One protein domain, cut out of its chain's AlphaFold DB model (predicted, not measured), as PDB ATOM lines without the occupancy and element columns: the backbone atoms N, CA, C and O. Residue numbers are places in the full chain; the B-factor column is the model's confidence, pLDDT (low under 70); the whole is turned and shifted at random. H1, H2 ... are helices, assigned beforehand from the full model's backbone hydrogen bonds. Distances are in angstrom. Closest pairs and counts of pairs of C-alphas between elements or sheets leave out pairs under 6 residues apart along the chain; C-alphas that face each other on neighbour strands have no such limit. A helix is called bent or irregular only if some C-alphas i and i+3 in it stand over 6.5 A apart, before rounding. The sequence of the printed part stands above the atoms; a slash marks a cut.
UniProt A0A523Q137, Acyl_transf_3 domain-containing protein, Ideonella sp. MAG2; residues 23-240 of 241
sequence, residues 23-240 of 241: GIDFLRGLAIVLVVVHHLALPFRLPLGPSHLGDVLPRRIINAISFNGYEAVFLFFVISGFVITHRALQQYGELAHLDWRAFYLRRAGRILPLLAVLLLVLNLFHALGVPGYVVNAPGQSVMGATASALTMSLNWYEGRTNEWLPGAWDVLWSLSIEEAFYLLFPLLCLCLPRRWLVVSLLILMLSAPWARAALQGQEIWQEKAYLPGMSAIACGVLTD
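AT A GLANCE: This is residues 23 to 240 of the 241 residues of the protein "Acyl_transf_3 domain-containing protein" of Ideonella sp. MAG2 (UniProt A0A523Q137). The long bent helix H4 runs along one side of a helical body whose middle is the slanted pair H7 and H11; H3 and H8 pack on H11, and H1 packs on H3. The short helices H5, H6 and H10 form a row of contacts from H4b onward, and the link of residues 42 to 58 loops out beside H1 and H2. The printed part has 218 residues with eleven named helices, H1 to H11 in chain order, and no named strand: all helix. It is compact, with a radius of gyration of the C-alphas of 18.7 A and spans of 55 by 42 by 35 A.

IN THESE COORDINATES: By its hydrogen bonds H4, residues 100 to 127, was assigned as one helix, but it is bent: C-alphas 110 and 113 are 6.7 A apart. Its arms are H4a, residues 100 to 110, 15.4 A, and H4b, residues 113 to 127, 21.1 A. H1 is residues 23 to 41, 26.8 A, beginning at C-alpha 23 (71.330, 146.011, 229.369). H2 is 59 to 67, H3 69 to 92, 34.4 A, H5 142 to 150, and H6 154 to 161. H7 is 172 to 191, 29.0 A, only just irregular, with C-alphas 183 and 186 7.0 A apart. H8 is 194 to 206, H9 208 to 214, H10 219 to 224, and H11 226 to 238, ending at C-alpha 238 (61.553, 131.151, 224.616).

HOW THE PARTS SIT: H4a and H4b stand at a steep tilt of 46 degrees. H4a touches residues 183 to 187 of H7, opposite ways at a shallow tilt of 17 degrees, closest C-alphas Trp 100 and Pro 186, 5.6 A. H4b and H5, a helical hairpin, only just touch, with 3 pairs of C-alphas within 8 A, closest Leu 119 and Thr 146, 6.6 A. H6 touches H5 (Ser 148 and Leu 154, 4.5 A), H7 (Asn 155 and Trp 173, 5.5 A) and H10 (Gly 159 and Ile 220, 5.7 A). The hub H11 touches H7 (Ile 177 and Tyr 226, 5.4 A), H3 (Gly 81 and Gly 236, 4.2 A), H8 (Met 205 and Ser 231, 4.1 A) and H9 (Ala 208 and Pro 228, 5.1 A). H1 touches H3 (His 38 and Gly 69, 5.0 A) and, about perpendicular at 80 degrees, H2 (His 38 and Ser 66, 5.1 A). Every O i to N i+4 pair is within hydrogen-bond range inside H1, H2, H3, the arms H4a and H4b, H5, H6, H8, H9, H10 and H11, while in H7 13 of 16 are.

THE WHOLE: The farthest C-alphas, Pro 50 and Pro 193, are 58.3 A apart. The printed part has no cut; its long links are H1 to H2 and H4 to H5. Residues 41 to 57 and 59 to 69 have pLDDT under 70.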
ATOM      1  N   GLY A  23      72.554 146.062 228.567       80.69
ATOM      2  CA  GLY A  23      71.330 146.011 229.369       80.69
ATOM      3  C   GLY A  23      71.114 144.674 230.088       80.69
ATOM      4  O   GLY A  23      70.707 144.661 231.244       80.69
ATOM      5  N   ILE A  24      71.441 143.545 229.458       79.56
ATOM      6  CA  ILE A  24      71.241 142.213 230.052       79.56
ATOM      7  C   ILE A  24      72.300 141.931 231.111       79.56
ATOM      8  O   ILE A  24      71.998 141.348 232.152       79.56
ATOM      9  N   ASP A  25      73.538 142.369 230.886       81.38
ATOM     10  CA  ASP A  25      74.563 142.294 231.926       81.38
ATOM     11  C   ASP A  25      74.252 143.222 233.108       81.38
ATOM     12  O   ASP A  25      74.478 142.822 234.251       81.38
ATOM     13  N   PHE A  26      73.669 144.403 232.865       83.94
ATOM     14  CA  PHE A  26      73.180 145.285 233.928       83.94
ATOM     15  C   PHE A  26      72.061 144.626 234.746       83.94
ATOM     16  O   PHE A  26      72.164 144.560 235.970       83.94
ATOM     17  N   LEU A  27      71.036 144.074 234.084       80.62
ATOM     18  CA  LEU A  27      69.947 143.354 234.754       80.62
ATOM     19  C   LEU A  27      70.467 142.164 235.564       80.62
ATOM     20  O   LEU A  27      70.021 141.945 236.689       80.62
ATOM     21  N   ARG A  28      71.449 141.424 235.035       79.69
ATOM     22  CA  ARG A  28      72.082 140.316 235.761       79.69
ATOM     23  C   ARG A  28      72.835 140.809 236.994       79.69
ATOM     24  O   ARG A  28      72.704 140.210 238.054       79.69
ATOM     25  N   GLY A  29      73.600 141.895 236.864       81.50
ATOM     26  CA  GLY A  29      74.298 142.517 237.990       81.50
ATOM     27  C   GLY A  29      73.331 142.970 239.083       81.50
ATOM     28  O   GLY A  29      73.543 142.661 240.253       81.50
ATOM     29  N   LEU A  30      72.232 143.622 238.697       83.12
ATOM     30  CA  LEU A  30      71.184 144.050 239.622       83.12
ATOM     31  C   LEU A  30      70.526 142.858 240.333       83.12
ATOM     32  O   LEU A  30      70.400 142.878 241.556       83.12
ATOM     33  N   ALA A  31      70.162 141.805 239.593       79.50
ATOM     34  CA  ALA A  31      69.582 140.591 240.167       79.50
ATOM     35  C   ALA A  31      70.531 139.928 241.180       79.50
ATOM     36  O   ALA A  31      70.103 139.584 242.277       79.50
ATOM     37  N   ILE A  32      71.829 139.825 240.865       82.19
ATOM     38  CA  ILE A  32      72.840 139.277 241.785       82.19
ATOM     39  C   ILE A  32      72.897 140.088 243.083       82.19
ATOM     40  O   ILE A  32      72.892 139.505 244.163       82.19
ATOM     41  N   VAL A  33      72.922 141.422 242.996       81.38
ATOM     42  CA  VAL A  33      72.956 142.285 244.187       81.38
ATOM     43  C   VAL A  33      71.712 142.072 245.049       81.38
ATOM     44  O   VAL A  33      71.843 141.903 246.259       81.38
ATOM     45  N   LEU A  34      70.522 142.021 244.446       78.94
ATOM     46  CA  LEU A  34      69.271 141.785 245.173       78.94
ATOM     47  C   LEU A  34      69.261 140.418 245.876       78.94
ATOM     48  O   LEU A  34      68.899 140.339 247.048       78.94
ATOM     49  N   VAL A  35      69.717 139.363 245.195       78.38
ATOM     50  CA  VAL A  35      69.807 138.001 245.752       78.38
ATOM     51  C   VAL A  35      70.808 137.936 246.909       78.38
ATOM     52  O   VAL A  35      70.506 137.366 247.957       78.38
ATOM     53  N   VAL A  36      71.981 138.561 246.761       79.81
ATOM     54  CA  VAL A  36      72.992 138.622 247.830       79.81
ATOM     55  C   VAL A  36      72.455 139.380 249.042       79.81
ATOM     56  O   VAL A  36      72.584 138.898 250.165       79.81
ATOM     57  N   VAL A  37      71.816 140.536 248.838       74.75
ATOM     58  CA  VAL A  37      71.221 141.315 249.935       74.75
ATOM     59  C   VAL A  37      70.153 140.501 250.663       74.75
ATOM     60  O   VAL A  37      70.155 140.470 251.890       74.75
ATOM     61  N   HIS A  38      69.289 139.795 249.933       75.19
ATOM     62  CA  HIS A  38      68.254 138.945 250.518       75.19
ATOM     63  C   HIS A  38      68.830 137.819 251.388       75.19
ATOM     64  O   HIS A  38      68.463 137.690 252.557       75.19
ATOM     65  N   HIS A  39      69.794 137.057 250.864       74.69
ATOM     66  CA  HIS A  39      70.420 135.961 251.609       74.69
ATOM     67  C   HIS A  39      71.356 136.425 252.727       74.69
ATOM     68  O   HIS A  39      71.648 135.639 253.620       74.69
ATOM     69  N   LEU A  40      71.831 137.672 252.728       71.25
ATOM     70  CA  LEU A  40      72.524 138.238 253.889       71.25
ATOM     71  C   LEU A  40      71.536 138.773 254.932       71.25
ATOM     72  O   LEU A  40      71.804 138.688 256.129       71.25
ATOM     73  N   ALA A  41      70.381 139.289 254.507       64.38
ATOM     74  CA  ALA A  41      69.361 139.818 255.406       64.38
ATOM     75  C   ALA A  41      68.653 138.721 256.225       64.38
ATOM     76  O   ALA A  41      68.340 138.966 257.392       64.38
ATOM     77  N   LEU A  42      68.432 137.527 255.653       60.50
ATOM     78  CA  LEU A  42      67.703 136.426 256.307       60.50
ATOM     79  C   LEU A  42      68.470 135.764 257.483       60.50
ATOM     80  O   LEU A  42      67.943 135.772 258.597       60.50
ATOM     81  N   PRO A  43      69.705 135.235 257.325       52.19
ATOM     82  CA  PRO A  43      70.391 134.466 258.368       52.19
ATOM     83  C   PRO A  43      71.129 135.352 259.374       52.19
ATOM     84  O   PRO A  43      71.154 135.043 260.563       52.19
ATOM     85  N   PHE A  44      71.707 136.474 258.932       51.41
ATOM     86  CA  PHE A  44      72.440 137.374 259.830       51.41
ATOM     87  C   PHE A  44      71.523 138.311 260.610       51.41
ATOM     88  O   PHE A  44      72.033 139.080 261.425       51.41
ATOM     89  N   ARG A  45      70.199 138.273 260.345       48.75
ATOM     90  CA  ARG A  45      69.223 139.277 260.791       48.75
ATOM     91  C   ARG A  45      69.890 140.640 260.822       48.75
ATOM     92  O   ARG A  45      69.899 141.239 261.893       48.75
ATOM     93  N   LEU A  46      70.540 141.058 259.723       43.47
ATOM     94  CA  LEU A  46      71.217 142.353 259.674       43.47
ATOM     95  C   LEU A  46      70.209 143.349 260.232       43.47
ATOM     96  O   LEU A  46      69.190 143.595 259.574       43.47
ATOM     97  N   PRO A  47      70.404 143.859 261.463       42.34
ATOM     98  CA  PRO A  47      69.520 144.863 261.966       42.34
ATOM     99  C   PRO A  47      69.912 146.028 261.079       42.34
ATOM    100  O   PRO A  47      70.975 146.628 261.223       42.34
ATOM    101  N   LEU A  48      69.102 146.321 260.071       48.06
ATOM    102  CA  LEU A  48      69.155 147.616 259.416       48.06
ATOM    103  C   LEU A  48      68.511 148.606 260.396       48.06
ATOM    104  O   LEU A  48      67.412 149.117 260.215       48.06
ATOM    105  N   GLY A  49      69.191 148.737 261.527       48.38
ATOM    106  CA  GLY A  49      68.902 149.466 262.742       48.38
ATOM    107  C   GLY A  49      70.123 149.300 263.654       48.38
ATOM    108  O   GLY A  49      70.896 148.363 263.483       48.38
ATOM    109  N   PRO A  50      70.347 150.214 264.598       43.53
ATOM    110  CA  PRO A  50      70.998 151.475 264.257       43.53
ATOM    111  C   PRO A  50      72.390 151.216 263.637       43.53
ATOM    112  O   PRO A  50      73.420 151.254 264.305       43.53
ATOM    113  N   SER A  51      72.428 150.904 262.344       52.84
ATOM    114  CA  SER A  51      73.627 151.064 261.520       52.84
ATOM    115  C   SER A  51      73.456 152.378 260.761       52.84
ATOM    116  O   SER A  51      72.335 152.698 260.377       52.84
ATOM    117  N   HIS A  52      74.527 153.136 260.509       54.66
ATOM    118  CA  HIS A  52      74.450 154.454 259.843       54.66
ATOM    119  C   HIS A  52      73.720 154.447 258.475       54.66
ATOM    120  O   HIS A  52      73.357 155.502 257.964       54.66
ATOM    121  N   LEU A  53      73.483 153.272 257.873       51.44
ATOM    122  CA  LEU A  53      72.682 153.078 256.656       51.44
ATOM    123  C   LEU A  53      71.165 152.962 256.920       51.44
ATOM    124  O   LEU A  53      70.368 153.347 256.065       51.44
ATOM    125  N   GLY A  54      70.755 152.457 258.088       49.78
ATOM    126  CA  GLY A  54      69.350 152.329 258.499       49.78
ATOM    127  C   GLY A  54      68.671 153.665 258.822       49.78
ATOM    128  O   GLY A  54      67.448 153.747 258.771       49.78
ATOM    129  N   ASP A  55      69.458 154.713 259.082       56.75
ATOM    130  CA  ASP A  55      68.963 156.076 259.320       56.75
ATOM    131  C   ASP A  55      68.683 156.843 258.012       56.75
ATOM    132  O   ASP A  55      67.936 157.820 258.005       56.75
ATOM    133  N   VAL A  56      69.262 156.394 256.890       64.12
ATOM    134  CA  VAL A  56      69.165 157.057 255.574       64.12
ATOM    135  C   VAL A  56      68.083 156.425 254.693       64.12
ATOM    136  O   VAL A  56      67.426 157.119 253.916       64.12
ATOM    137  N   LEU A  57      67.877 155.110 254.801       60.12
ATOM    138  CA  LEU A  57      66.932 154.365 253.968       60.12
ATOM    139  C   LEU A  57      65.615 154.087 254.713       60.12
ATOM    140  O   LEU A  57      65.625 153.458 255.770       60.12
ATOM    141  N   PRO A  58      64.449 154.471 254.154       70.44
ATOM    142  CA  PRO A  58      63.156 154.158 254.746       70.44
ATOM    143  C   PRO A  58      63.003 152.654 254.992       70.44
ATOM    144  O   PRO A  58      63.187 151.849 254.076       70.44
ATOM    145  N   ARG A  59      62.540 152.266 256.190       61.66
ATOM    146  CA  ARG A  59      62.209 150.866 256.541       61.66
ATOM    147  C   ARG A  59      61.345 150.151 255.496       61.66
ATOM    148  O   ARG A  59      61.463 148.945 255.327       61.66
ATOM    149  N   ARG A  60      60.494 150.885 254.769       63.25
ATOM    150  CA  ARG A  60      59.686 150.345 253.663       63.25
ATOM    151  C   ARG A  60      60.527 149.851 252.488       63.25
ATOM    152  O   ARG A  60      60.193 148.822 251.921       63.25
ATOM    153  N   ILE A  61      61.602 150.557 252.140       65.38
ATOM    154  CA  ILE A  61      62.505 150.177 251.046       65.38
ATOM    155  C   ILE A  61      63.339 148.968 251.461       65.38
ATOM    156  O   ILE A  61      63.460 148.018 250.700       65.38
ATOM    157  N   ILE A  62      63.828 148.962 252.701       62.19
ATOM    158  CA  ILE A  62      64.537 147.819 253.282       62.19
ATOM    159  C   ILE A  62      63.652 146.570 253.273       62.19
ATOM    160  O   ILE A  62      64.058 145.534 252.760       62.19
ATOM    161  N   ASN A  63      62.417 146.677 253.767       60.75
ATOM    162  CA  ASN A  63      61.481 145.557 253.758       60.75
ATOM    163  C   ASN A  63      61.107 145.149 252.328       60.75
ATOM    164  O   ASN A  63      61.044 143.961 252.046       60.75
ATOM    165  N   ALA A  64      60.911 146.094 251.406       62.19
ATOM    166  CA  ALA A  64      60.641 145.764 250.010       62.19
ATOM    167  C   ALA A  64      61.805 144.986 249.374       62.19
ATOM    168  O   ALA A  64      61.568 143.981 248.716       62.19
ATOM    169  N   ILE A  65      63.056 145.387 249.598       59.84
ATOM    170  CA  ILE A  65      64.228 144.691 249.045       59.84
ATOM    171  C   ILE A  65      64.425 143.324 249.720       59.84
ATOM    172  O   ILE A  65      64.667 142.334 249.035       59.84
ATOM    173  N   SER A  66      64.257 143.246 251.044       54.22
ATOM    174  CA  SER A  66      64.431 142.002 251.801       54.22
ATOM    175  C   SER A  66      63.315 140.980 251.562       54.22
ATOM    176  O   SER A  66      63.608 139.791 251.572       54.22
ATOM    177  N   PHE A  67      62.066 141.393 251.313       54.53
ATOM    178  CA  PHE A  67      60.956 140.467 251.030       54.53
ATOM    179  C   PHE A  67      60.829 140.088 249.545       54.53
ATOM    180  O   PHE A  67      60.346 139.002 249.249       54.53
ATOM    181  N   ASN A  68      61.293 140.919 248.601       60.41
ATOM    182  CA  ASN A  68      61.227 140.603 247.160       60.41
ATOM    183  C   ASN A  68      62.453 139.837 246.629       60.41
ATOM    184  O   ASN A  68      62.563 139.604 245.426       60.41
ATOM    185  N   GLY A  69      63.393 139.441 247.490       63.56
ATOM    186  CA  GLY A  69      64.590 138.719 247.055       63.56
ATOM    187  C   GLY A  69      64.309 137.342 246.452       63.56
ATOM    188  O   GLY A  69      65.000 136.945 245.518       63.56
ATOM    189  N   TYR A  70      63.244 136.669 246.895       72.06
ATOM    190  CA  TYR A  70      62.753 135.440 246.267       72.06
ATOM    191  C   TYR A  70      62.343 135.675 244.801       72.06
ATOM    192  O   TYR A  70      62.788 134.964 243.903       72.06
ATOM    193  N   GLU A  71      61.592 136.743 244.525       78.44
ATOM    194  CA  GLU A  71      61.207 137.127 243.159       78.44
ATOM    195  C   GLU A  71      62.419 137.552 242.310       78.44
ATOM    196  O   GLU A  71      62.467 137.310 241.102       78.44
ATOM    197  N   ALA A  72      63.459 138.117 242.934       80.69
ATOM    198  CA  ALA A  72      64.714 138.414 242.247       80.69
ATOM    199  C   ALA A  72      65.435 137.142 241.756       80.69
ATOM    200  O   ALA A  72      66.081 137.180 240.704       80.69
ATOM    201  N   VAL A  73      65.283 136.003 242.448       86.75
ATOM    202  CA  VAL A  73      65.785 134.703 241.966       86.75
ATOM    203  C   VAL A  73      65.016 134.248 240.720       86.75
ATOM    204  O   VAL A  73      65.627 133.751 239.775       86.75
ATOM    205  N   PHE A  74      63.703 134.486 240.643       90.12
ATOM    206  CA  PHE A  74      62.921 134.188 239.433       90.12
ATOM    207  C   PHE A  74      63.358 135.043 238.242       90.12
ATOM    208  O   PHE A  74      63.505 134.525 237.133       90.12
ATOM    209  N   LEU A  75      63.649 136.327 238.463       88.19
ATOM    210  CA  LEU A  75      64.250 137.170 237.429       88.19
ATOM    211  C   LEU A  75      65.616 136.622 236.983       88.19
ATOM    212  O   LEU A  75      65.902 136.579 235.785       88.19
ATOM    213  N   PHE A  76      66.444 136.166 237.927       88.00
ATOM    214  CA  PHE A  76      67.718 135.523 237.611       88.00
ATOM    215  C   PHE A  76      67.518 134.269 236.749       88.00
ATOM    216  O   PHE A  76      68.210 134.121 235.745       88.00
ATOM    217  N   PHE A  77      66.528 133.424 237.050       93.44
ATOM    218  CA  PHE A  77      66.179 132.264 236.225       93.44
ATOM    219  C   PHE A  77      65.783 132.638 234.793       93.44
ATOM    220  O   PHE A  77      66.303 132.034 233.850       93.44
ATOM    221  N   VAL A  78      64.934 133.656 234.606       93.94
ATOM    222  CA  VAL A  78      64.567 134.153 233.266       93.94
ATOM    223  C   VAL A  78      65.810 134.625 232.508       93.94
ATOM    224  O   VAL A  78      66.042 134.221 231.367       93.94
ATOM    225  N   ILE A  79      66.658 135.435 233.148       90.69
ATOM    226  CA  ILE A  79      67.898 135.934 232.535       90.69
ATOM    227  C   ILE A  79      68.828 134.770 232.175       90.69
ATOM    228  O   ILE A  79      69.408 134.763 231.090       90.69
ATOM    229  N   SER A  80      68.972 133.779 233.051       91.69
ATOM    230  CA  SER A  80      69.802 132.598 232.809       91.69
ATOM    231  C   SER A  80      69.290 131.792 231.610       91.69
ATOM    232  O   SER A  80      70.091 131.385 230.763       91.69
ATOM    233  N   GLY A  81      67.970 131.631 231.473       93.69
ATOM    234  CA  GLY A  81      67.330 131.020 230.305       93.69
ATOM    235  C   GLY A  81      67.644 131.748 228.996       93.69
ATOM    236  O   GLY A  81      68.088 131.110 228.039       93.69
ATOM    237  N   PHE A  82      67.504 133.076 228.976       92.38
ATOM    238  CA  PHE A  82      67.830 133.905 227.809       92.38
ATOM    239  C   PHE A  82      69.322 133.823 227.448       92.38
ATOM    240  O   PHE A  82      69.704 133.565 226.312       92.38
ATOM    241  N   VAL A  83      70.209 134.017 228.428       90.69
ATOM    242  CA  VAL A  83      71.656 134.118 228.178       90.69
ATOM    243  C   VAL A  83      72.219 132.813 227.631       90.69
ATOM    244  O   VAL A  83      73.145 132.837 226.815       90.69
ATOM    245  N   ILE A  84      71.705 131.675 228.098       91.00
ATOM    246  CA  ILE A  84      72.220 130.383 227.664       91.00
ATOM    247  C   ILE A  84      71.800 130.048 226.233       91.00
ATOM    248  O   ILE A  84      72.632 129.558 225.468       91.00
ATOM    249  N   THR A  85      70.556 130.362 225.861       92.06
ATOM    250  CA  THR A  85      70.055 130.175 224.493       92.06
ATOM    251  C   THR A  85      70.743 131.126 223.539       92.06
ATOM    252  O   THR A  85      71.285 130.667 222.540       92.06
ATOM    253  N   HIS A  86      70.864 132.398 223.911       90.44
ATOM    254  CA  HIS A  86      71.533 133.408 223.101       90.44
ATOM    255  C   HIS A  86      72.974 133.056 222.773       90.44
ATOM    256  O   HIS A  86      73.399 133.122 221.622       90.44
ATOM    257  N   ARG A  87      73.738 132.591 223.765       89.50
ATOM    258  CA  ARG A  87      75.109 132.124 223.522       89.50
ATOM    259  C   ARG A  87      75.148 130.872 222.656       89.50
ATOM    260  O   ARG A  87      76.040 130.754 221.823       89.50
ATOM    261  N   ALA A  88      74.215 129.942 222.851       90.62
ATOM    262  CA  ALA A  88      74.138 128.739 222.032       90.62
ATOM    263  C   ALA A  88      73.806 129.068 220.570       90.62
ATOM    264  O   ALA A  88      74.488 128.576 219.676       90.62
ATOM    265  N   LEU A  89      72.826 129.936 220.321       91.25
ATOM    266  CA  LEU A  89      72.441 130.374 218.980       91.25
ATOM    267  C   LEU A  89      73.551 131.190 218.310       91.25
ATOM    268  O   LEU A  89      73.867 130.943 217.151       91.25
ATOM    269  N   GLN A  90      74.225 132.081 219.042       89.75
ATOM    270  CA  GLN A  90      75.402 132.790 218.524       89.75
ATOM    271  C   GLN A  90      76.550 131.846 218.148       89.75
ATOM    272  O   GLN A  90      77.253 132.095 217.172       89.75
ATOM    273  N   GLN A  91      76.773 130.790 218.933       90.69
ATOM    274  CA  GLN A  91      77.896 129.877 218.730       90.69
ATOM    275  C   GLN A  91      77.622 128.815 217.656       90.69
ATOM    276  O   GLN A  91      78.538 128.451 216.921       90.69
ATOM    277  N   TYR A  92      76.395 128.297 217.588       91.25
ATOM    278  CA  TYR A  92      76.051 127.114 216.789       91.25
ATOM    279  C   TYR A  92      74.997 127.386 215.701       91.25
ATOM    280  O   TYR A  92      74.679 126.487 214.923       91.25
ATOM    281  N   GLY A  93      74.434 128.596 215.633       91.06
ATOM    282  CA  GLY A  93      73.381 128.999 214.689       91.06
ATOM    283  C   GLY A  93      71.996 128.450 215.038       91.06
ATOM    284  O   GLY A  93      71.012 129.184 215.015       91.06
ATOM    285  N   GLU A  94      71.918 127.177 215.424       91.06
ATOM    286  CA  GLU A  94      70.688 126.508 215.843       91.06
ATOM    287  C   GLU A  94      70.926 125.682 217.109       91.06
ATOM    288  O   GLU A  94      71.987 125.083 217.291       91.06
ATOM    289  N   LEU A  95      69.907 125.581 217.969       91.75
ATOM    290  CA  LEU A  95      69.985 124.770 219.191       91.75
ATOM    291  C   LEU A  95      70.209 123.278 218.898       91.75
ATOM    292  O   LEU A  95      70.838 122.592 219.700       91.75
ATOM    293  N   ALA A  96      69.754 122.783 217.743       91.50
ATOM    294  CA  ALA A  96      69.968 121.400 217.315       91.50
ATOM    295  C   ALA A  96      71.449 121.073 217.041       91.50
ATOM    296  O   ALA A  96      71.853 119.917 217.133       91.50
ATOM    297  N   HIS A  97      72.273 122.086 216.744       93.56
ATOM    298  CA  HIS A  97      73.713 121.940 216.509       93.56
ATOM    299  C   HIS A  97      74.555 122.129 217.779       93.56
ATOM    300  O   HIS A  97      75.785 122.169 217.712       93.56
ATOM    301  N   LEU A  98      73.916 122.266 218.945       93.50
ATOM    302  CA  LEU A  98      74.604 122.476 220.210       93.50
ATOM    303  C   LEU A  98      75.532 121.294 220.533       93.50
ATOM    304  O   LEU A  98      75.096 120.157 220.712       93.50
ATOM    305  N   ASP A  99      76.827 121.577 220.690       94.56
ATOM    306  CA  ASP A  99      77.776 120.604 221.242       94.56
ATOM    307  C   ASP A  99      77.537 120.445 222.752       94.56
ATOM    308  O   ASP A  99      77.986 121.257 223.573       94.56
ATOM    309  N   TRP A 100      76.809 119.386 223.111       94.75
ATOM    310  CA  TRP A 100      76.413 119.080 224.486       94.75
ATOM    311  C   TRP A 100      77.600 118.737 225.386       94.75
ATOM    312  O   TRP A 100      77.568 119.039 226.581       94.75
ATOM    313  N   ARG A 101      78.672 118.154 224.835       95.62
ATOM    314  CA  ARG A 101      79.875 117.825 225.612       95.62
ATOM    315  C   ARG A 101      80.584 119.102 226.005       95.62
ATOM    316  O   ARG A 101      80.868 119.313 227.182       95.62
ATOM    317  N   ALA A 102      80.824 119.977 225.032       94.06
ATOM    318  CA  ALA A 102      81.470 121.252 225.293       94.06
ATOM    319  C   ALA A 102      80.609 122.142 226.206       94.06
ATOM    320  O   ALA A 102      81.145 122.845 227.064       94.06
ATOM    321  N   PHE A 103      79.281 122.071 226.077       94.06
ATOM    322  CA  PHE A 103      78.344 122.720 226.992       94.06
ATOM    323  C   PHE A 103      78.532 122.248 228.442       94.06
ATOM    324  O   PHE A 103      78.785 123.082 229.318       94.06
ATOM    325  N   TYR A 104      78.477 120.934 228.700       95.44
ATOM    326  CA  TYR A 104      78.631 120.402 230.057       95.44
ATOM    327  C   TYR A 104      80.026 120.639 230.623       95.44
ATOM    328  O   TYR A 104      80.134 121.038 231.778       95.44
ATOM    329  N   LEU A 105      81.085 120.480 229.828       96.06
ATOM    330  CA  LEU A 105      82.458 120.700 230.290       96.06
ATOM    331  C   LEU A 105      82.698 122.151 230.721       96.06
ATOM    332  O   LEU A 105      83.231 122.390 231.804       96.06
ATOM    333  N   ARG A 106      82.258 123.132 229.919       93.25
ATOM    334  CA  ARG A 106      82.381 124.558 230.279       93.25
ATOM    335  C   ARG A 106      81.610 124.887 231.554       93.25
ATOM    336  O   ARG A 106      82.063 125.691 232.365       93.25
ATOM    337  N   ARG A 107      80.438 124.277 231.720       93.00
ATOM    338  CA  ARG A 107      79.555 124.538 232.856       93.00
ATOM    339  C   ARG A 107      80.072 123.882 234.133       93.00
ATOM    340  O   ARG A 107      80.234 124.568 235.138       93.00
ATOM    341  N   ALA A 108      80.456 122.611 234.053       94.94
ATOM    342  CA  ALA A 108      81.095 121.873 235.133       94.94
ATOM    343  C   ALA A 108      82.389 122.559 235.595       94.94
ATOM    344  O   ALA A 108      82.557 122.783 236.790       94.94
ATOM    345  N   GLY A 109      83.250 122.988 234.663       96.06
ATOM    346  CA  GLY A 109      84.490 123.707 234.981       96.06
ATOM    347  C   GLY A 109      84.279 125.068 235.654       96.06
ATOM    348  O   GLY A 109      85.162 125.543 236.360       96.06
ATOM    349  N   ARG A 110      83.105 125.689 235.480       93.25
ATOM    350  CA  ARG A 110      82.737 126.944 236.154       93.25
ATOM    351  C   ARG A 110      82.120 126.711 237.537       93.25
ATOM    352  O   ARG A 110      82.342 127.516 238.433       93.25
ATOM    353  N   ILE A 111      81.316 125.659 237.694       94.38
ATOM    354  CA  ILE A 111      80.416 125.495 238.847       94.38
ATOM    355  C   ILE A 111      80.967 124.503 239.868       94.38
ATOM    356  O   ILE A 111      81.000 124.823 241.054       94.38
ATOM    357  N   LEU A 112      81.455 123.339 239.430       95.56
ATOM    358  CA  LEU A 112      81.920 122.292 240.344       95.56
ATOM    359  C   LEU A 112      83.074 122.738 241.254       95.56
ATOM    360  O   LEU A 112      83.017 122.398 242.433       95.56
ATOM    361  N   PRO A 113      84.082 123.515 240.797       97.38
ATOM    362  CA  PRO A 113      85.147 123.967 241.690       97.38
ATOM    363  C   PRO A 113      84.623 124.853 242.825       97.38
ATOM    364  O   PRO A 113      84.983 124.659 243.982       97.38
ATOM    365  N   LEU A 114      83.732 125.796 242.502       96.56
ATOM    366  CA  LEU A 114      83.149 126.708 243.486       96.56
ATOM    367  C   LEU A 114      82.203 125.972 244.438       96.56
ATOM    368  O   LEU A 114      82.250 126.202 245.645       96.56
ATOM    369  N   LEU A 115      81.398 125.047 243.910       96.69
ATOM    370  CA  LEU A 115      80.529 124.197 244.716       96.69
ATOM    371  C   LEU A 115      81.341 123.318 245.672       96.69
ATOM    372  O   LEU A 115      81.007 123.240 246.848       96.69
ATOM    373  N   ALA A 116      82.428 122.698 245.206       97.69
ATOM    374  CA  ALA A 116      83.283 121.859 246.043       97.69
ATOM    375  C   ALA A 116      83.904 122.650 247.205       97.69
ATOM    376  O   ALA A 116      83.883 122.184 248.343       97.69
ATOM    377  N   VAL A 117      84.402 123.864 246.940       98.00
ATOM    378  CA  VAL A 117      84.930 124.757 247.984       98.00
ATOM    379  C   VAL A 117      83.836 125.146 248.977       98.00
ATOM    380  O   VAL A 117      84.053 125.063 250.185       98.00
ATOM    381  N   LEU A 118      82.651 125.526 248.494       96.88
ATOM    382  CA  LEU A 118      81.527 125.880 249.359       96.88
ATOM    383  C   LEU A 118      81.113 124.703 250.251       96.88
ATOM    384  O   LEU A 118      81.001 124.866 251.463       96.88
ATOM    385  N   LEU A 119      80.947 123.509 249.680       97.94
ATOM    386  CA  LEU A 119      80.592 122.310 250.438       97.94
ATOM    387  C   LEU A 119      81.659 121.960 251.476       97.94
ATOM    388  O   LEU A 119      81.302 121.598 252.595       97.94
ATOM    389  N   LEU A 120      82.946 122.115 251.153       98.25
ATOM    390  CA  LEU A 120      84.033 121.921 252.114       98.25
ATOM    391  C   LEU A 120      83.900 122.874 253.311       98.25
ATOM    392  O   LEU A 120      83.973 122.428 254.456       98.25
ATOM    393  N   VAL A 121      83.659 124.163 253.059       97.81
ATOM    394  CA  VAL A 121      83.468 125.174 254.116       97.81
ATOM    395  C   VAL A 121      82.235 124.862 254.967       97.81
ATOM    396  O   VAL A 121      82.312 124.897 256.193       97.81
ATOM    397  N   LEU A 122      81.113 124.504 254.341       96.75
ATOM    398  CA  LEU A 122      79.876 124.176 255.052       96.75
ATOM    399  C   LEU A 122      80.014 122.914 255.917       96.75
ATOM    400  O   LEU A 122      79.549 122.893 257.057       96.75
ATOM    401  N   ASN A 123      80.698 121.884 255.409       97.94
ATOM    402  CA  ASN A 123      81.010 120.677 256.175       97.94
ATOM    403  C   ASN A 123      81.952 120.985 257.350       97.94
ATOM    404  O   ASN A 123      81.739 120.474 258.449       97.94
ATOM    405  N   LEU A 124      82.951 121.852 257.149       98.12
ATOM    406  CA  LEU A 124      83.847 122.296 258.219       98.12
ATOM    407  C   LEU A 124      83.086 123.054 259.315       98.12
ATOM    408  O   LEU A 124      83.279 122.778 260.494       98.12
ATOM    409  N   PHE A 125      82.192 123.975 258.948       97.12
ATOM    410  CA  PHE A 125      81.377 124.715 259.917       97.12
ATOM    411  C   PHE A 125      80.432 123.809 260.706       97.12
ATOM    412  O   PHE A 125      80.289 123.990 261.915       97.12
ATOM    413  N   HIS A 126      79.845 122.801 260.057       96.81
ATOM    414  CA  HIS A 126      79.086 121.767 260.752       96.81
ATOM    415  C   HIS A 126      79.966 120.996 261.751       96.81
ATOM    416  O   HIS A 126      79.591 120.872 262.915       96.81
ATOM    417  N   ALA A 127      81.148 120.533 261.328       97.81
ATOM    418  CA  ALA A 127      82.067 119.764 262.172       97.81
ATOM    419  C   ALA A 127      82.591 120.562 263.380       97.81
ATOM    420  O   ALA A 127      82.784 120.000 264.455       97.81
ATOM    421  N   LEU A 128      82.792 121.873 263.216       97.75
ATOM    422  CA  LEU A 128      83.207 122.785 264.287       97.75
ATOM    423  C   LEU A 128      82.047 123.246 265.186       97.75
ATOM    424  O   LEU A 128      82.282 123.983 266.141       97.75
ATOM    425  N   GLY A 129      80.804 122.850 264.896       95.88
ATOM    426  CA  GLY A 129      79.643 123.248 265.691       95.88
ATOM    427  C   GLY A 129      79.295 124.737 265.576       95.88
ATOM    428  O   GLY A 129      78.750 125.304 266.522       95.88
ATOM    429  N   VAL A 130      79.623 125.389 264.452       93.56
ATOM    430  CA  VAL A 130      79.378 126.829 264.268       93.56
ATOM    431  C   VAL A 130      77.867 127.111 264.344       93.56
ATOM    432  O   VAL A 130      77.101 126.519 263.570       93.56
ATOM    433  N   PRO A 131      77.406 128.015 265.234       89.88
ATOM    434  CA  PRO A 131      75.988 128.339 265.366       89.88
ATOM    435  C   PRO A 131      75.362 128.739 264.025       89.88
ATOM    436  O   PRO A 131      75.914 129.559 263.296       89.88
ATOM    437  N   GLY A 132      74.213 128.146 263.693       87.56
ATOM    438  CA  GLY A 132      73.509 128.412 262.435       87.56
ATOM    439  C   GLY A 132      74.043 127.671 261.203       87.56
ATOM    440  O   GLY A 132      73.528 127.908 260.118       87.56
ATOM    441  N   TYR A 133      75.027 126.773 261.347       93.44
ATOM    442  CA  TYR A 133      75.539 125.920 260.255       93.44
ATOM    443  C   TYR A 133      75.487 124.416 260.566       93.44
ATOM    444  O   TYR A 133      75.818 123.586 259.717       93.44
ATOM    445  N   VAL A 134      75.070 124.041 261.776       95.31
ATOM    446  CA  VAL A 134      74.979 122.638 262.186       95.31
ATOM    447  C   VAL A 134      73.718 121.998 261.602       95.31
ATOM    448  O   VAL A 134      72.610 122.337 261.996       95.31
ATOM    449  N   VAL A 135      73.890 121.039 260.690       96.12
ATOM    450  CA  VAL A 135      72.806 120.188 260.176       96.12
ATOM    451  C   VAL A 135      72.409 119.148 261.229       96.12
ATOM    452  O   VAL A 135      73.089 118.133 261.385       96.12
ATOM    453  N   ASN A 136      71.332 119.406 261.969       94.56
ATOM    454  CA  ASN A 136      70.827 118.526 263.032       94.56
ATOM    455  C   ASN A 136      69.293 118.379 263.052       94.56
ATOM    456  O   ASN A 136      68.753 117.806 263.998       94.56
ATOM    457  N   ALA A 137      68.597 118.891 262.034       94.50
ATOM    458  CA  ALA A 137      67.149 118.768 261.932       94.50
ATOM    459  C   ALA A 137      66.717 117.294 261.752       94.50
ATOM    460  O   ALA A 137      67.484 116.485 261.211       94.50
ATOM    461  N   PRO A 138      65.502 116.912 262.189       95.25
ATOM    462  CA  PRO A 138      64.997 115.549 262.049       95.25
ATOM    463  C   PRO A 138      65.085 115.024 260.608       95.25
ATOM    464  O   PRO A 138      64.667 115.670 259.655       95.25
ATOM    465  N   GLY A 139      65.653 113.826 260.436       94.69
ATOM    466  CA  GLY A 139      65.824 113.209 259.115       94.69
ATOM    467  C   GLY A 139      66.931 113.827 258.250       94.69
ATOM    468  O   GLY A 139      67.198 113.309 257.161       94.69
ATOM    469  N   GLN A 140      67.611 114.876 258.729       96.50
ATOM    470  CA  GLN A 140      68.735 115.491 258.039       96.50
ATOM    471  C   GLN A 140      70.098 115.000 258.546       96.50
ATOM    472  O   GLN A 140      70.269 114.587 259.688       96.50
ATOM    473  N   SER A 141      71.095 115.037 257.663       97.38
ATOM    474  CA  SER A 141      72.501 114.793 257.984       97.38
ATOM    475  C   SER A 141      73.387 115.599 257.042       97.38
ATOM    476  O   SER A 141      73.013 115.855 255.897       97.38
ATOM    477  N   VAL A 142      74.593 115.952 257.489       97.50
ATOM    478  CA  VAL A 142      75.554 116.685 256.651       97.50
ATOM    479  C   VAL A 142      75.937 115.904 255.385       97.50
ATOM    480  O   VAL A 142      76.099 116.484 254.312       97.50
ATOM    481  N   MET A 143      75.996 114.571 255.474       97.81
ATOM    482  CA  MET A 143      76.241 113.703 254.322       97.81
ATOM    483  C   MET A 143      75.068 113.752 253.334       97.81
ATOM    484  O   MET A 143      75.296 113.870 252.133       97.81
ATOM    485  N   GLY A 144      73.825 113.716 253.826       97.75
ATOM    486  CA  GLY A 144      72.626 113.852 252.994       97.75
ATOM    487  C   GLY A 144      72.529 115.220 252.315       97.75
ATOM    488  O   GLY A 144      72.273 115.291 251.113       97.75
ATOM    489  N   ALA A 145      72.828 116.298 253.043       97.56
ATOM    490  CA  ALA A 145      72.896 117.652 252.492       97.56
ATOM    491  C   ALA A 145      73.981 117.772 251.404       97.56
ATOM    492  O   ALA A 145      73.726 118.266 250.310       97.56
ATOM    493  N   THR A 146      75.178 117.233 251.654       98.06
ATOM    494  CA  THR A 146      76.290 117.252 250.687       98.06
ATOM    495  C   THR A 146      75.970 116.430 249.435       98.06
ATOM    496  O   THR A 146      76.167 116.899 248.315       98.06
ATOM    497  N   ALA A 147      75.450 115.210 249.603       98.06
ATOM    498  CA  ALA A 147      75.095 114.337 248.487       98.06
ATOM    499  C   ALA A 147      73.952 114.921 247.647       98.06
ATOM    500  O   ALA A 147      74.011 114.896 246.417       98.06
ATOM    501  N   SER A 148      72.927 115.482 248.296       97.69
ATOM    502  CA  SER A 148      71.816 116.127 247.596       97.69
ATOM    503  C   SER A 148      72.257 117.384 246.841       97.69
ATOM    504  O   SER A 148      71.865 117.557 245.691       97.69
ATOM    505  N   ALA A 149      73.162 118.196 247.398       97.06
ATOM    506  CA  ALA A 149      73.763 119.322 246.681       97.06
ATOM    507  C   ALA A 149      74.563 118.884 245.441       97.06
ATOM    508  O   ALA A 149      74.392 119.455 244.368       97.06
ATOM    509  N   LEU A 150      75.404 117.849 245.550       96.44
ATOM    510  CA  LEU A 150      76.208 117.348 244.421       96.44
ATOM    511  C   LEU A 150      75.359 116.724 243.308       96.44
ATOM    512  O   LEU A 150      75.735 116.776 242.139       96.44
ATOM    513  N   THR A 151      74.219 116.135 243.668       95.94
ATOM    514  CA  THR A 151      73.273 115.519 242.724       95.94
ATOM    515  C   THR A 151      72.207 116.487 242.216       95.94
ATOM    516  O   THR A 151      71.334 116.068 241.460       95.94
ATOM    517  N   MET A 152      72.263 117.764 242.615       95.19
ATOM    518  CA  MET A 152      71.256 118.780 242.285       95.19
ATOM    519  C   MET A 152      69.846 118.370 242.722       95.19
ATOM    520  O   MET A 152      68.870 118.617 242.022       95.19
ATOM    521  N   SER A 153      69.755 117.701 243.876       96.50
ATOM    522  CA  SER A 153      68.520 117.214 244.496       96.50
ATOM    523  C   SER A 153      68.254 117.829 245.880       96.50
ATOM    524  O   SER A 153      67.360 117.377 246.595       96.50
ATOM    525  N   LEU A 154      68.980 118.891 246.257       96.44
ATOM    526  CA  LEU A 154      68.896 119.535 247.577       96.44
ATOM    527  C   LEU A 154      67.468 119.969 247.944       96.44
ATOM    528  O   LEU A 154      67.005 119.713 249.049       96.44
ATOM    529  N   ASN A 155      66.719 120.516 246.991       96.38
ATOM    530  CA  ASN A 155      65.355 120.987 247.242       96.38
ATOM    531  C   ASN A 155      64.399 119.820 247.525       96.38
ATOM    532  O   ASN A 155      63.467 119.941 248.315       96.38
ATOM    533  N   TRP A 156      64.639 118.668 246.886       96.12
ATOM    534  CA  TRP A 156      63.882 117.450 247.166       96.12
ATOM    535  C   TRP A 156      64.228 116.900 248.545       96.12
ATOM    536  O   TRP A 156      63.354 116.406 249.252       96.12
ATOM    537  N   TYR A 157      65.501 116.995 248.931       97.06
ATOM    538  CA  TYR A 157      65.962 116.602 250.252       97.06
ATOM    539  C   TYR A 157      65.267 117.410 251.353       97.06
ATOM    540  O   TYR A 157      64.616 116.803 252.202       97.06
ATOM    541  N   GLU A 158      65.303 118.744 251.276       95.81
ATOM    542  CA  GLU A 158      64.612 119.631 252.226       95.81
ATOM    543  C   GLU A 158      63.105 119.367 252.265       95.81
ATOM    544  O   GLU A 158      62.531 119.183 253.340       95.81
ATOM    545  N   GLY A 159      62.468 119.264 251.096       94.94
ATOM    546  CA  GLY A 159      61.031 119.030 251.001       94.94
ATOM    547  C   GLY A 159      60.590 117.653 251.510       94.94
ATOM    548  O   GLY A 159      59.507 117.525 252.079       94.94
ATOM    549  N   ARG A 160      61.424 116.613 251.361       95.62
ATOM    550  CA  ARG A 160      61.159 115.273 251.915       95.62
ATOM    551  C   ARG A 160      61.335 115.242 253.430       95.62
ATOM    552  O   ARG A 160      60.574 114.550 254.101       95.62
ATOM    553  N   THR A 161      62.356 115.918 253.955       95.44
ATOM    554  CA  THR A 161      62.566 116.011 255.408       95.44
ATOM    555  C   THR A 161      61.592 116.978 256.070       95.44
ATOM    556  O   THR A 161      61.395 116.887 257.272       95.44
ATOM    557  N   ASN A 162      60.955 117.849 255.279       94.38
ATOM    558  CA  ASN A 162      60.124 118.959 255.733       94.38
ATOM    559  C   ASN A 162      60.868 119.877 256.721       94.38
ATOM    560  O   ASN A 162      60.305 120.339 257.707       94.38
ATOM    561  N   GLU A 163      62.152 120.108 256.443       93.62
ATOM    562  CA  GLU A 163      63.069 120.869 257.290       93.62
ATOM    563  C   GLU A 163      63.996 121.717 256.412       93.62
ATOM    564  O   GLU A 163      64.417 121.282 255.334       93.62
ATOM    565  N   TRP A 164      64.329 122.917 256.883       92.38
ATOM    566  CA  TRP A 164      65.219 123.853 256.193       92.38
ATOM    567  C   TRP A 164      66.676 123.546 256.521       92.38
ATOM    568  O   TRP A 164      67.032 123.366 257.688       92.38
ATOM    569  N   LEU A 165      67.540 123.529 255.508       93.50
ATOM    570  CA  LEU A 165      68.973 123.448 255.746       93.50
ATOM    571  C   LEU A 165      69.507 124.779 256.306       93.50
ATOM    572  O   LEU A 165      69.061 125.859 255.917       93.50
ATOM    573  N   PRO A 166      70.482 124.726 257.227       90.81
ATOM    574  CA  PRO A 166      70.910 125.896 257.980       90.81
ATOM    575  C   PRO A 166      71.851 126.811 257.179       90.81
ATOM    576  O   PRO A 166      72.598 126.373 256.306       90.81
ATOM    577  N   GLY A 167      71.888 128.097 257.525       86.75
ATOM    578  CA  GLY A 167      72.901 129.034 257.032       86.75
ATOM    579  C   GLY A 167      72.987 129.100 255.503       86.75
ATOM    580  O   GLY A 167      71.984 129.216 254.808       86.75
ATOM    581  N   ALA A 168      74.207 129.034 254.965       87.31
ATOM    582  CA  ALA A 168      74.437 129.166 253.525       87.31
ATOM    583  C   ALA A 168      74.144 127.889 252.709       87.31
ATOM    584  O   ALA A 168      74.293 127.917 251.487       87.31
ATOM    585  N   TRP A 169      73.698 126.795 253.342       90.62
ATOM    586  CA  TRP A 169      73.147 125.651 252.609       90.62
ATOM    587  C   TRP A 169      71.887 126.041 251.830       90.62
ATOM    588  O   TRP A 169      71.687 125.554 250.720       90.62
ATOM    589  N   ASP A 170      71.089 126.958 252.387       84.31
ATOM    590  CA  ASP A 170      69.836 127.427 251.801       84.31
ATOM    591  C   ASP A 170      70.034 127.983 250.381       84.31
ATOM    592  O   ASP A 170      69.298 127.631 249.473       84.31
ATOM    593  N   VAL A 171      71.111 128.733 250.123       88.56
ATOM    594  CA  VAL A 171      71.388 129.360 248.811       88.56
ATOM    595  C   VAL A 171      71.484 128.338 247.659       88.56
ATOM    596  O   VAL A 171      71.293 128.686 246.493       88.56
ATOM    597  N   LEU A 172      71.761 127.063 247.956       93.88
ATOM    598  CA  LEU A 172      71.920 126.001 246.956       93.88
ATOM    599  C   LEU A 172      70.601 125.547 246.316       93.88
ATOM    600  O   LEU A 172      70.642 124.819 245.315       93.88
ATOM    601  N   TRP A 173      69.445 125.970 246.843       93.44
ATOM    602  CA  TRP A 173      68.151 125.602 246.267       93.44
ATOM    603  C   TRP A 173      68.008 126.125 244.831       93.44
ATOM    604  O   TRP A 173      67.546 125.403 243.944       93.44
ATOM    605  N   SER A 174      68.441 127.363 244.570       93.38
ATOM    606  CA  SER A 174      68.297 127.984 243.252       93.38
ATOM    607  C   SER A 174      69.302 127.417 242.250       93.38
ATOM    608  O   SER A 174      68.943 127.147 241.102       93.38
ATOM    609  N   LEU A 175      70.525 127.129 242.710       94.94
ATOM    610  CA  LEU A 175      71.541 126.431 241.924       94.94
ATOM    611  C   LEU A 175      71.044 125.051 241.484       94.94
ATOM    612  O   LEU A 175      71.155 124.718 240.310       94.94
ATOM    613  N   SER A 176      70.455 124.268 242.391       96.00
ATOM    614  CA  SER A 176      69.959 122.926 242.061       96.00
ATOM    615  C   SER A 176      68.897 122.967 240.956       96.00
ATOM    616  O   SER A 176      68.941 122.151 240.038       96.00
ATOM    617  N   ILE A 177      67.980 123.943 240.989       96.75
ATOM    618  CA  ILE A 177      66.975 124.137 239.929       96.75
ATOM    619  C   ILE A 177      67.639 124.469 238.595       96.75
ATOM    620  O   ILE A 177      67.311 123.862 237.571       96.75
ATOM    621  N   GLU A 178      68.558 125.432 238.613       95.75
ATOM    622  CA  GLU A 178      69.273 125.883 237.427       95.75
ATOM    623  C   GLU A 178      70.054 124.720 236.790       95.75
ATOM    624  O   GLU A 178      69.860 124.408 235.613       95.75
ATOM    625  N   GLU A 179      70.886 124.024 237.570       95.38
ATOM    626  CA  GLU A 179      71.651 122.866 237.102       95.38
ATOM    627  C   GLU A 179      70.747 121.745 236.581       95.38
ATOM    628  O   GLU A 179      71.012 121.211 235.503       95.38
ATOM    629  N   ALA A 180      69.666 121.409 237.293       95.69
ATOM    630  CA  ALA A 180      68.739 120.358 236.877       95.69
ATOM    631  C   ALA A 180      68.084 120.675 235.523       95.69
ATOM    632  O   ALA A 180      67.990 119.794 234.663       95.69
ATOM    633  N   PHE A 181      67.693 121.933 235.289       97.00
ATOM    634  CA  PHE A 181      67.190 122.357 233.981       97.00
ATOM    635  C   PHE A 181      68.260 122.172 232.902       97.00
ATOM    636  O   PHE A 181      67.987 121.651 231.818       97.00
ATOM    637  N   TYR A 182      69.501 122.559 233.190       95.19
ATOM    638  CA  TYR A 182      70.576 122.506 232.208       95.19
ATOM    639  C   TYR A 182      71.166 121.130 231.963       95.19
ATOM    640  O   TYR A 182      71.746 120.941 230.901       95.19
ATOM    641  N   LEU A 183      70.993 120.173 232.871       94.19
ATOM    642  CA  LEU A 183      71.252 118.759 232.597       94.19
ATOM    643  C   LEU A 183      70.271 118.193 231.562       94.19
ATOM    644  O   LEU A 183      70.613 117.266 230.831       94.19
ATOM    645  N   LEU A 184      69.059 118.747 231.481       94.44
ATOM    646  CA  LEU A 184      68.039 118.289 230.542       94.44
ATOM    647  C   LEU A 184      68.051 119.090 229.232       94.44
ATOM    648  O   LEU A 184      67.813 118.533 228.163       94.44
ATOM    649  N   PHE A 185      68.362 120.386 229.286       95.06
ATOM    650  CA  PHE A 185      68.215 121.310 228.160       95.06
ATOM    651  C   PHE A 185      68.985 120.909 226.881       95.06
ATOM    652  O   PHE A 185      68.344 120.825 225.830       95.06
ATOM    653  N   PRO A 186      70.299 120.595 226.908       93.88
ATOM    654  CA  PRO A 186      71.018 120.099 225.731       93.88
ATOM    655  C   PRO A 186      70.413 118.817 225.160       93.88
ATOM    656  O   PRO A 186      70.325 118.672 223.945       93.88
ATOM    657  N   LEU A 187      69.959 117.902 226.025       94.38
ATOM    658  CA  LEU A 187      69.329 116.652 225.597       94.38
ATOM    659  C   LEU A 187      68.011 116.930 224.870       94.38
ATOM    660  O   LEU A 187      67.769 116.367 223.808       94.38
ATOM    661  N   LEU A 188      67.192 117.852 225.384       94.25
ATOM    662  CA  LEU A 188      65.963 118.282 224.712       94.25
ATOM    663  C   LEU A 188      66.256 118.936 223.356       94.25
ATOM    664  O   LEU A 188      65.549 118.655 222.393       94.25
ATOM    665  N   CYS A 189      67.307 119.755 223.259       93.81
ATOM    666  CA  CYS A 189      67.703 120.392 222.000       93.81
ATOM    667  C   CYS A 189      68.147 119.381 220.930       93.81
ATOM    668  O   CYS A 189      67.910 119.611 219.747       93.81
ATOM    669  N   LEU A 190      68.769 118.271 221.338       92.75
ATOM    670  CA  LEU A 190      69.242 117.218 220.432       92.75
ATOM    671  C   LEU A 190      68.149 116.215 220.057       92.75
ATOM    672  O   LEU A 190      68.117 115.724 218.930       92.75
ATOM    673  N   CYS A 191      67.278 115.865 221.005       95.00
ATOM    674  CA  CYS A 191      66.291 114.803 220.825       95.00
ATOM    675  C   CYS A 191      64.960 115.299 220.250       95.00
ATOM    676  O   CYS A 191      64.226 114.502 219.663       95.00
ATOM    677  N   LEU A 192      64.616 116.579 220.428       94.62
ATOM    678  CA  LEU A 192      63.339 117.125 219.979       94.62
ATOM    679  C   LEU A 192      63.508 118.013 218.742       94.62
ATOM    680  O   LEU A 192      64.345 118.915 218.732       94.62
ATOM    681  N   PRO A 193      62.643 117.860 217.721       93.62
ATOM    682  CA  PRO A 193      62.520 118.864 216.671       93.62
ATOM    683  C   PRO A 193      62.142 120.219 217.275       93.62
ATOM    684  O   PRO A 193      61.365 120.257 218.234       93.62
ATOM    685  N   ARG A 194      62.567 121.328 216.652       92.12
ATOM    686  CA  ARG A 194      62.302 122.701 217.136       92.12
ATOM    687  C   ARG A 194      60.852 122.926 217.577       92.12
ATOM    688  O   ARG A 194      60.623 123.448 218.661       92.12
ATOM    689  N   ARG A 195      59.870 122.470 216.787       94.44
ATOM    690  CA  ARG A 195      58.439 122.596 217.132       94.44
ATOM    691  C   ARG A 195      58.090 121.963 218.482       94.44
ATOM    692  O   ARG A 195      57.339 122.544 219.251       94.44
ATOM    693  N   TRP A 196      58.641 120.787 218.777       96.00
ATOM    694  CA  TRP A 196      58.353 120.053 220.005       96.00
ATOM    695  C   TRP A 196      59.154 120.603 221.177       96.00
ATOM    696  O   TRP A 196      58.606 120.687 222.266       96.00
ATOM    697  N   LEU A 197      60.386 121.067 220.945       95.00
ATOM    698  CA  LEU A 197      61.152 121.803 221.951       95.00
ATOM    699  C   LEU A 197      60.384 123.045 222.429       95.00
ATOM    700  O   LEU A 197      60.192 123.222 223.630       95.00
ATOM    701  N   VAL A 198      59.888 123.866 221.496       95.12
ATOM    702  CA  VAL A 198      59.088 125.061 221.811       95.12
ATOM    703  C   VAL A 198      57.800 124.687 222.546       95.12
ATOM    704  O   VAL A 198      57.498 125.287 223.572       95.12
ATOM    705  N   VAL A 199      57.068 123.666 222.085       96.44
ATOM    706  CA  VAL A 199      55.852 123.188 222.770       96.44
ATOM    707  C   VAL A 199      56.157 122.712 224.192       96.44
ATOM    708  O   VAL A 199      55.450 123.099 225.119       96.44
ATOM    709  N   SER A 200      57.218 121.930 224.404       96.06
ATOM    710  CA  SER A 200      57.621 121.470 225.738       96.06
ATOM    711  C   SER A 200      57.983 122.631 226.666       96.06
ATOM    712  O   SER A 200      57.569 122.635 227.824       96.06
ATOM    713  N   LEU A 201      58.702 123.638 226.163       96.38
ATOM    714  CA  LEU A 201      59.050 124.839 226.926       96.38
ATOM    715  C   LEU A 201      57.822 125.700 227.239       96.38
ATOM    716  O   LEU A 201      57.725 126.228 228.343       96.38
ATOM    717  N   LEU A 202      56.866 125.809 226.312       96.69
ATOM    718  CA  LEU A 202      55.598 126.504 226.545       96.69
ATOM    719  C   LEU A 202      54.760 125.789 227.602       96.69
ATOM    720  O   LEU A 202      54.244 126.443 228.502       96.69
ATOM    721  N   ILE A 203      54.656 124.459 227.538       96.94
ATOM    722  CA  ILE A 203      53.972 123.662 228.568       96.94
ATOM    723  C   ILE A 203      54.637 123.886 229.930       96.94
ATOM    724  O   ILE A 203      53.948 124.138 230.916       96.94
ATOM    725  N   LEU A 204      55.971 123.848 229.981       96.62
ATOM    726  CA  LEU A 204      56.729 124.085 231.206       96.62
ATOM    727  C   LEU A 204      56.505 125.504 231.752       96.62
ATOM    728  O   LEU A 204      56.196 125.652 232.932       96.62
ATOM    729  N   MET A 205      56.584 126.531 230.902       95.81
ATOM    730  CA  MET A 205      56.306 127.928 231.257       95.81
ATOM    731  C   MET A 205      54.884 128.088 231.808       95.81
ATOM    732  O   MET A 205      54.680 128.678 232.869       95.81
ATOM    733  N   LEU A 206      53.899 127.523 231.109       95.94
ATOM    734  CA  LEU A 206      52.497 127.616 231.492       95.94
ATOM    735  C   LEU A 206      52.195 126.805 232.752       95.94
ATOM    736  O   LEU A 206      51.300 127.191 233.480       95.94
ATOM    737  N   SER A 207      52.951 125.755 233.085       95.19
ATOM    738  CA  SER A 207      52.690 124.911 234.264       95.19
ATOM    739  C   SER A 207      52.740 125.642 235.618       95.19
ATOM    740  O   SER A 207      52.212 125.130 236.607       95.19
ATOM    741  N   ALA A 208      53.334 126.840 235.680       91.44
ATOM    742  CA  ALA A 208      53.624 127.550 236.926       91.44
ATOM    743  C   ALA A 208      52.407 127.775 237.852       91.44
ATOM    744  O   ALA A 208      52.535 127.483 239.044       91.44
ATOM    745  N   PRO A 209      51.229 128.245 237.383       92.12
ATOM    746  CA  PRO A 209      50.078 128.478 238.254       92.12
ATOM    747  C   PRO A 209      49.548 127.179 238.866       92.12
ATOM    748  O   PRO A 209      49.238 127.142 240.054       92.12
ATOM    749  N   TRP A 210      49.505 126.098 238.080       94.19
ATOM    750  CA  TRP A 210      49.076 124.779 238.552       94.19
ATOM    751  C   TRP A 210      50.069 124.182 239.544       94.19
ATOM    752  O   TRP A 210      49.657 123.655 240.575       94.19
ATOM    753  N   ALA A 211      51.370 124.318 239.274       91.38
ATOM    754  CA  ALA A 211      52.422 123.891 240.188       91.38
ATOM    755  C   ALA A 211      52.311 124.612 241.539       91.38
ATOM    756  O   ALA A 211      52.321 123.970 242.583       91.38
ATOM    757  N   ARG A 212      52.139 125.941 241.525       89.19
ATOM    758  CA  ARG A 212      51.976 126.734 242.753       89.19
ATOM    759  C   ARG A 212      50.686 126.386 243.497       89.19
ATOM    760  O   ARG A 212      50.715 126.268 244.717       89.19
ATOM    761  N   ALA A 213      49.580 126.177 242.782       91.75
ATOM    762  CA  ALA A 213      48.311 125.772 243.386       91.75
ATOM    763  C   ALA A 213      48.405 124.393 244.065       91.75
ATOM    764  O   ALA A 213      47.926 124.230 245.183       91.75
ATOM    765  N   ALA A 214      49.066 123.422 243.429       92.62
ATOM    766  CA  ALA A 214      49.225 122.068 243.965       92.62
ATOM    767  C   ALA A 214      50.100 122.001 245.231       92.62
ATOM    768  O   ALA A 214      50.003 121.041 245.992       92.62
ATOM    769  N   LEU A 215      50.952 123.003 245.451       92.25
ATOM    770  CA  LEU A 215      51.885 123.060 246.578       92.25
ATOM    771  C   LEU A 215      51.373 123.924 247.739       92.25
ATOM    772  O   LEU A 215      52.063 124.060 248.747       92.25
ATOM    773  N   GLN A 216      50.167 124.493 247.632       90.19
ATOM    774  CA  GLN A 216      49.584 125.310 248.697       90.19
ATOM    775  C   GLN A 216      49.558 124.562 250.036       90.19
ATOM    776  O   GLN A 216      49.167 123.399 250.122       90.19
ATOM    777  N   GLY A 217      49.989 125.251 251.093       87.31
ATOM    778  CA  GLY A 217      50.093 124.696 252.444       87.31
ATOM    779  C   GLY A 217      51.400 123.951 252.739       87.31
ATOM    780  O   GLY A 217      51.613 123.566 253.883       87.31
ATOM    781  N   GLN A 218      52.293 123.779 251.757       88.69
ATOM    782  CA  GLN A 218      53.618 123.179 251.952       88.69
ATOM    783  C   GLN A 218      54.718 124.229 251.748       88.69
ATOM    784  O   GLN A 218      55.138 124.467 250.619       88.69
ATOM    785  N   GLU A 219      55.153 124.899 252.818       87.62
ATOM    786  CA  GLU A 219      56.045 126.075 252.742       87.62
ATOM    787  C   GLU A 219      57.327 125.816 251.931       87.62
ATOM    788  O   GLU A 219      57.566 126.494 250.933       87.62
ATOM    789  N   ILE A 220      58.094 124.771 252.274       89.81
ATOM    790  CA  ILE A 220      59.351 124.433 251.579       89.81
ATOM    791  C   ILE A 220      59.117 124.182 250.090       89.81
ATOM    792  O   ILE A 220      59.877 124.652 249.245       89.81
ATOM    793  N   TRP A 221      58.059 123.451 249.741       91.75
ATOM    794  CA  TRP A 221      57.780 123.134 248.345       91.75
ATOM    795  C   TRP A 221      57.277 124.348 247.563       91.75
ATOM    796  O   TRP A 221      57.651 124.503 246.402       91.75
ATOM    797  N   GLN A 222      56.487 125.231 248.176       88.56
ATOM    798  CA  GLN A 222      56.061 126.478 247.530       88.56
ATOM    799  C   GLN A 222      57.249 127.350 247.137       88.56
ATOM    800  O   GLN A 222      57.227 127.957 246.064       88.56
ATOM    801  N   GLU A 223      58.283 127.381 247.976       84.94
ATOM    802  CA  GLU A 223      59.472 128.181 247.717       84.94
ATOM    803  C   GLU A 223      60.453 127.472 246.780       84.94
ATOM    804  O   GLU A 223      60.902 128.056 245.791       84.94
ATOM    805  N   LYS A 224      60.761 126.203 247.045       90.62
ATOM    806  CA  LYS A 224      61.935 125.531 246.475       90.62
ATOM    807  C   LYS A 224      61.615 124.450 245.453       90.62
ATOM    808  O   LYS A 224      62.537 123.804 244.956       90.62
ATOM    809  N   ALA A 225      60.352 124.208 245.103       92.50
ATOM    810  CA  ALA A 225      60.050 123.222 244.069       92.50
ATOM    811  C   ALA A 225      60.731 123.566 242.733       92.50
ATOM    812  O   ALA A 225      60.790 124.717 242.303       92.50
ATOM    813  N   TYR A 226      61.195 122.528 242.037       94.75
ATOM    814  CA  TYR A 226      61.876 122.674 240.750       94.75
ATOM    815  C   TYR A 226      60.976 123.289 239.680       94.75
ATOM    816  O   TYR A 226      61.420 124.135 238.911       94.75
ATOM    817  N   LEU A 227      59.706 122.881 239.635       94.50
ATOM    818  CA  LEU A 227      58.815 123.189 238.519       94.50
ATOM    819  C   LEU A 227      58.548 124.703 238.345       94.50
ATOM    820  O   LEU A 227      58.723 125.191 237.226       94.50
ATOM    821  N   PRO A 228      58.214 125.483 239.397       93.06
ATOM    822  CA  PRO A 228      58.101 126.937 239.274       93.06
ATOM    823  C   PRO A 228      59.398 127.621 238.824       93.06
ATOM    824  O   PRO A 228      59.347 128.506 237.980       93.06
ATOM    825  N   GLY A 229      60.562 127.222 239.341       94.00
ATOM    826  CA  GLY A 229      61.827 127.833 238.918       94.00
ATOM    827  C   GLY A 229      62.187 127.487 237.467       94.00
ATOM    828  O   GLY A 229      62.555 128.360 236.682       94.00
ATOM    829  N   MET A 230      61.984 126.231 237.061       96.56
ATOM    830  CA  MET A 230      62.191 125.773 235.683       96.56
ATOM    831  C   MET A 230      61.268 126.473 234.675       96.56
ATOM    832  O   MET A 230      61.684 126.704 233.540       96.56
ATOM    833  N   SER A 231      60.042 126.841 235.063       96.31
ATOM    834  CA  SER A 231      59.121 127.593 234.196       96.31
ATOM    835  C   SER A 231      59.634 129.008 233.893       96.31
ATOM    836  O   SER A 231      59.520 129.474 232.757       96.31
ATOM    837  N   ALA A 232      60.286 129.654 234.865       95.25
ATOM    838  CA  ALA A 232      60.950 130.941 234.678       95.25
ATOM    839  C   ALA A 232      62.158 130.823 233.734       95.25
ATOM    840  O   ALA A 232      62.302 131.632 232.815       95.25
ATOM    841  N   ILE A 233      62.977 129.773 233.881       96.75
ATOM    842  CA  ILE A 233      64.074 129.501 232.934       96.75
ATOM    843  C   ILE A 233      63.515 129.266 231.523       96.75
ATOM    844  O   ILE A 233      64.018 129.843 230.559       96.75
ATOM    845  N   ALA A 234      62.446 128.472 231.391       96.88
ATOM    846  CA  ALA A 234      61.798 128.198 230.110       96.88
ATOM    847  C   ALA A 234      61.260 129.471 229.436       96.88
ATOM    848  O   ALA A 234      61.414 129.623 228.224       96.88
ATOM    849  N   CYS A 235      60.698 130.405 230.210       96.19
ATOM    850  CA  CYS A 235      60.302 131.723 229.715       96.19
ATOM    851  C   CYS A 235      61.492 132.449 229.069       96.19
ATOM    852  O   CYS A 235      61.400 132.871 227.919       96.19
ATOM    853  N   GLY A 236      62.638 132.498 229.754       94.19
ATOM    854  CA  GLY A 236      63.870 133.075 229.209       94.19
ATOM    855  C   GLY A 236      64.335 132.404 227.915       94.19
ATOM    856  O   GLY A 236      64.649 133.084 226.943       94.19
ATOM    857  N   VAL A 237      64.320 131.072 227.871       94.62
ATOM    858  CA  VAL A 237      64.696 130.285 226.680       94.62
ATOM    859  C   VAL A 237      63.804 130.601 225.473       94.62
ATOM    860  O   VAL A 237      64.287 130.604 224.345       94.62
ATOM    861  N   LEU A 238      62.513 130.859 225.687       93.69
ATOM    862  CA  LEU A 238      61.553 131.151 224.616       93.69
ATOM    863  C   LEU A 238      61.685 132.567 224.038       93.69
ATOM    864  O   LEU A 238      61.238 132.790 222.919       93.69
ATOM    865  N   THR A 239      62.280 133.513 224.768       87.50
ATOM    866  CA  THR A 239      62.399 134.910 224.300       87.50
ATOM    867  C   THR A 239      63.403 135.122 223.166       87.50
ATOM    868  O   THR A 239      63.354 136.157 222.509       87.50
ATOM    869  N   ASP A 240      64.291 134.157 222.927       72.25
ATOM    870  CA  ASP A 240      65.355 134.229 221.916       72.25
ATOM    871  C   ASP A 240      65.112 133.257 220.736       72.25
ATOM    872  O   ASP A 240      66.018 133.006 219.943       72.25
TER     873      ASP A 240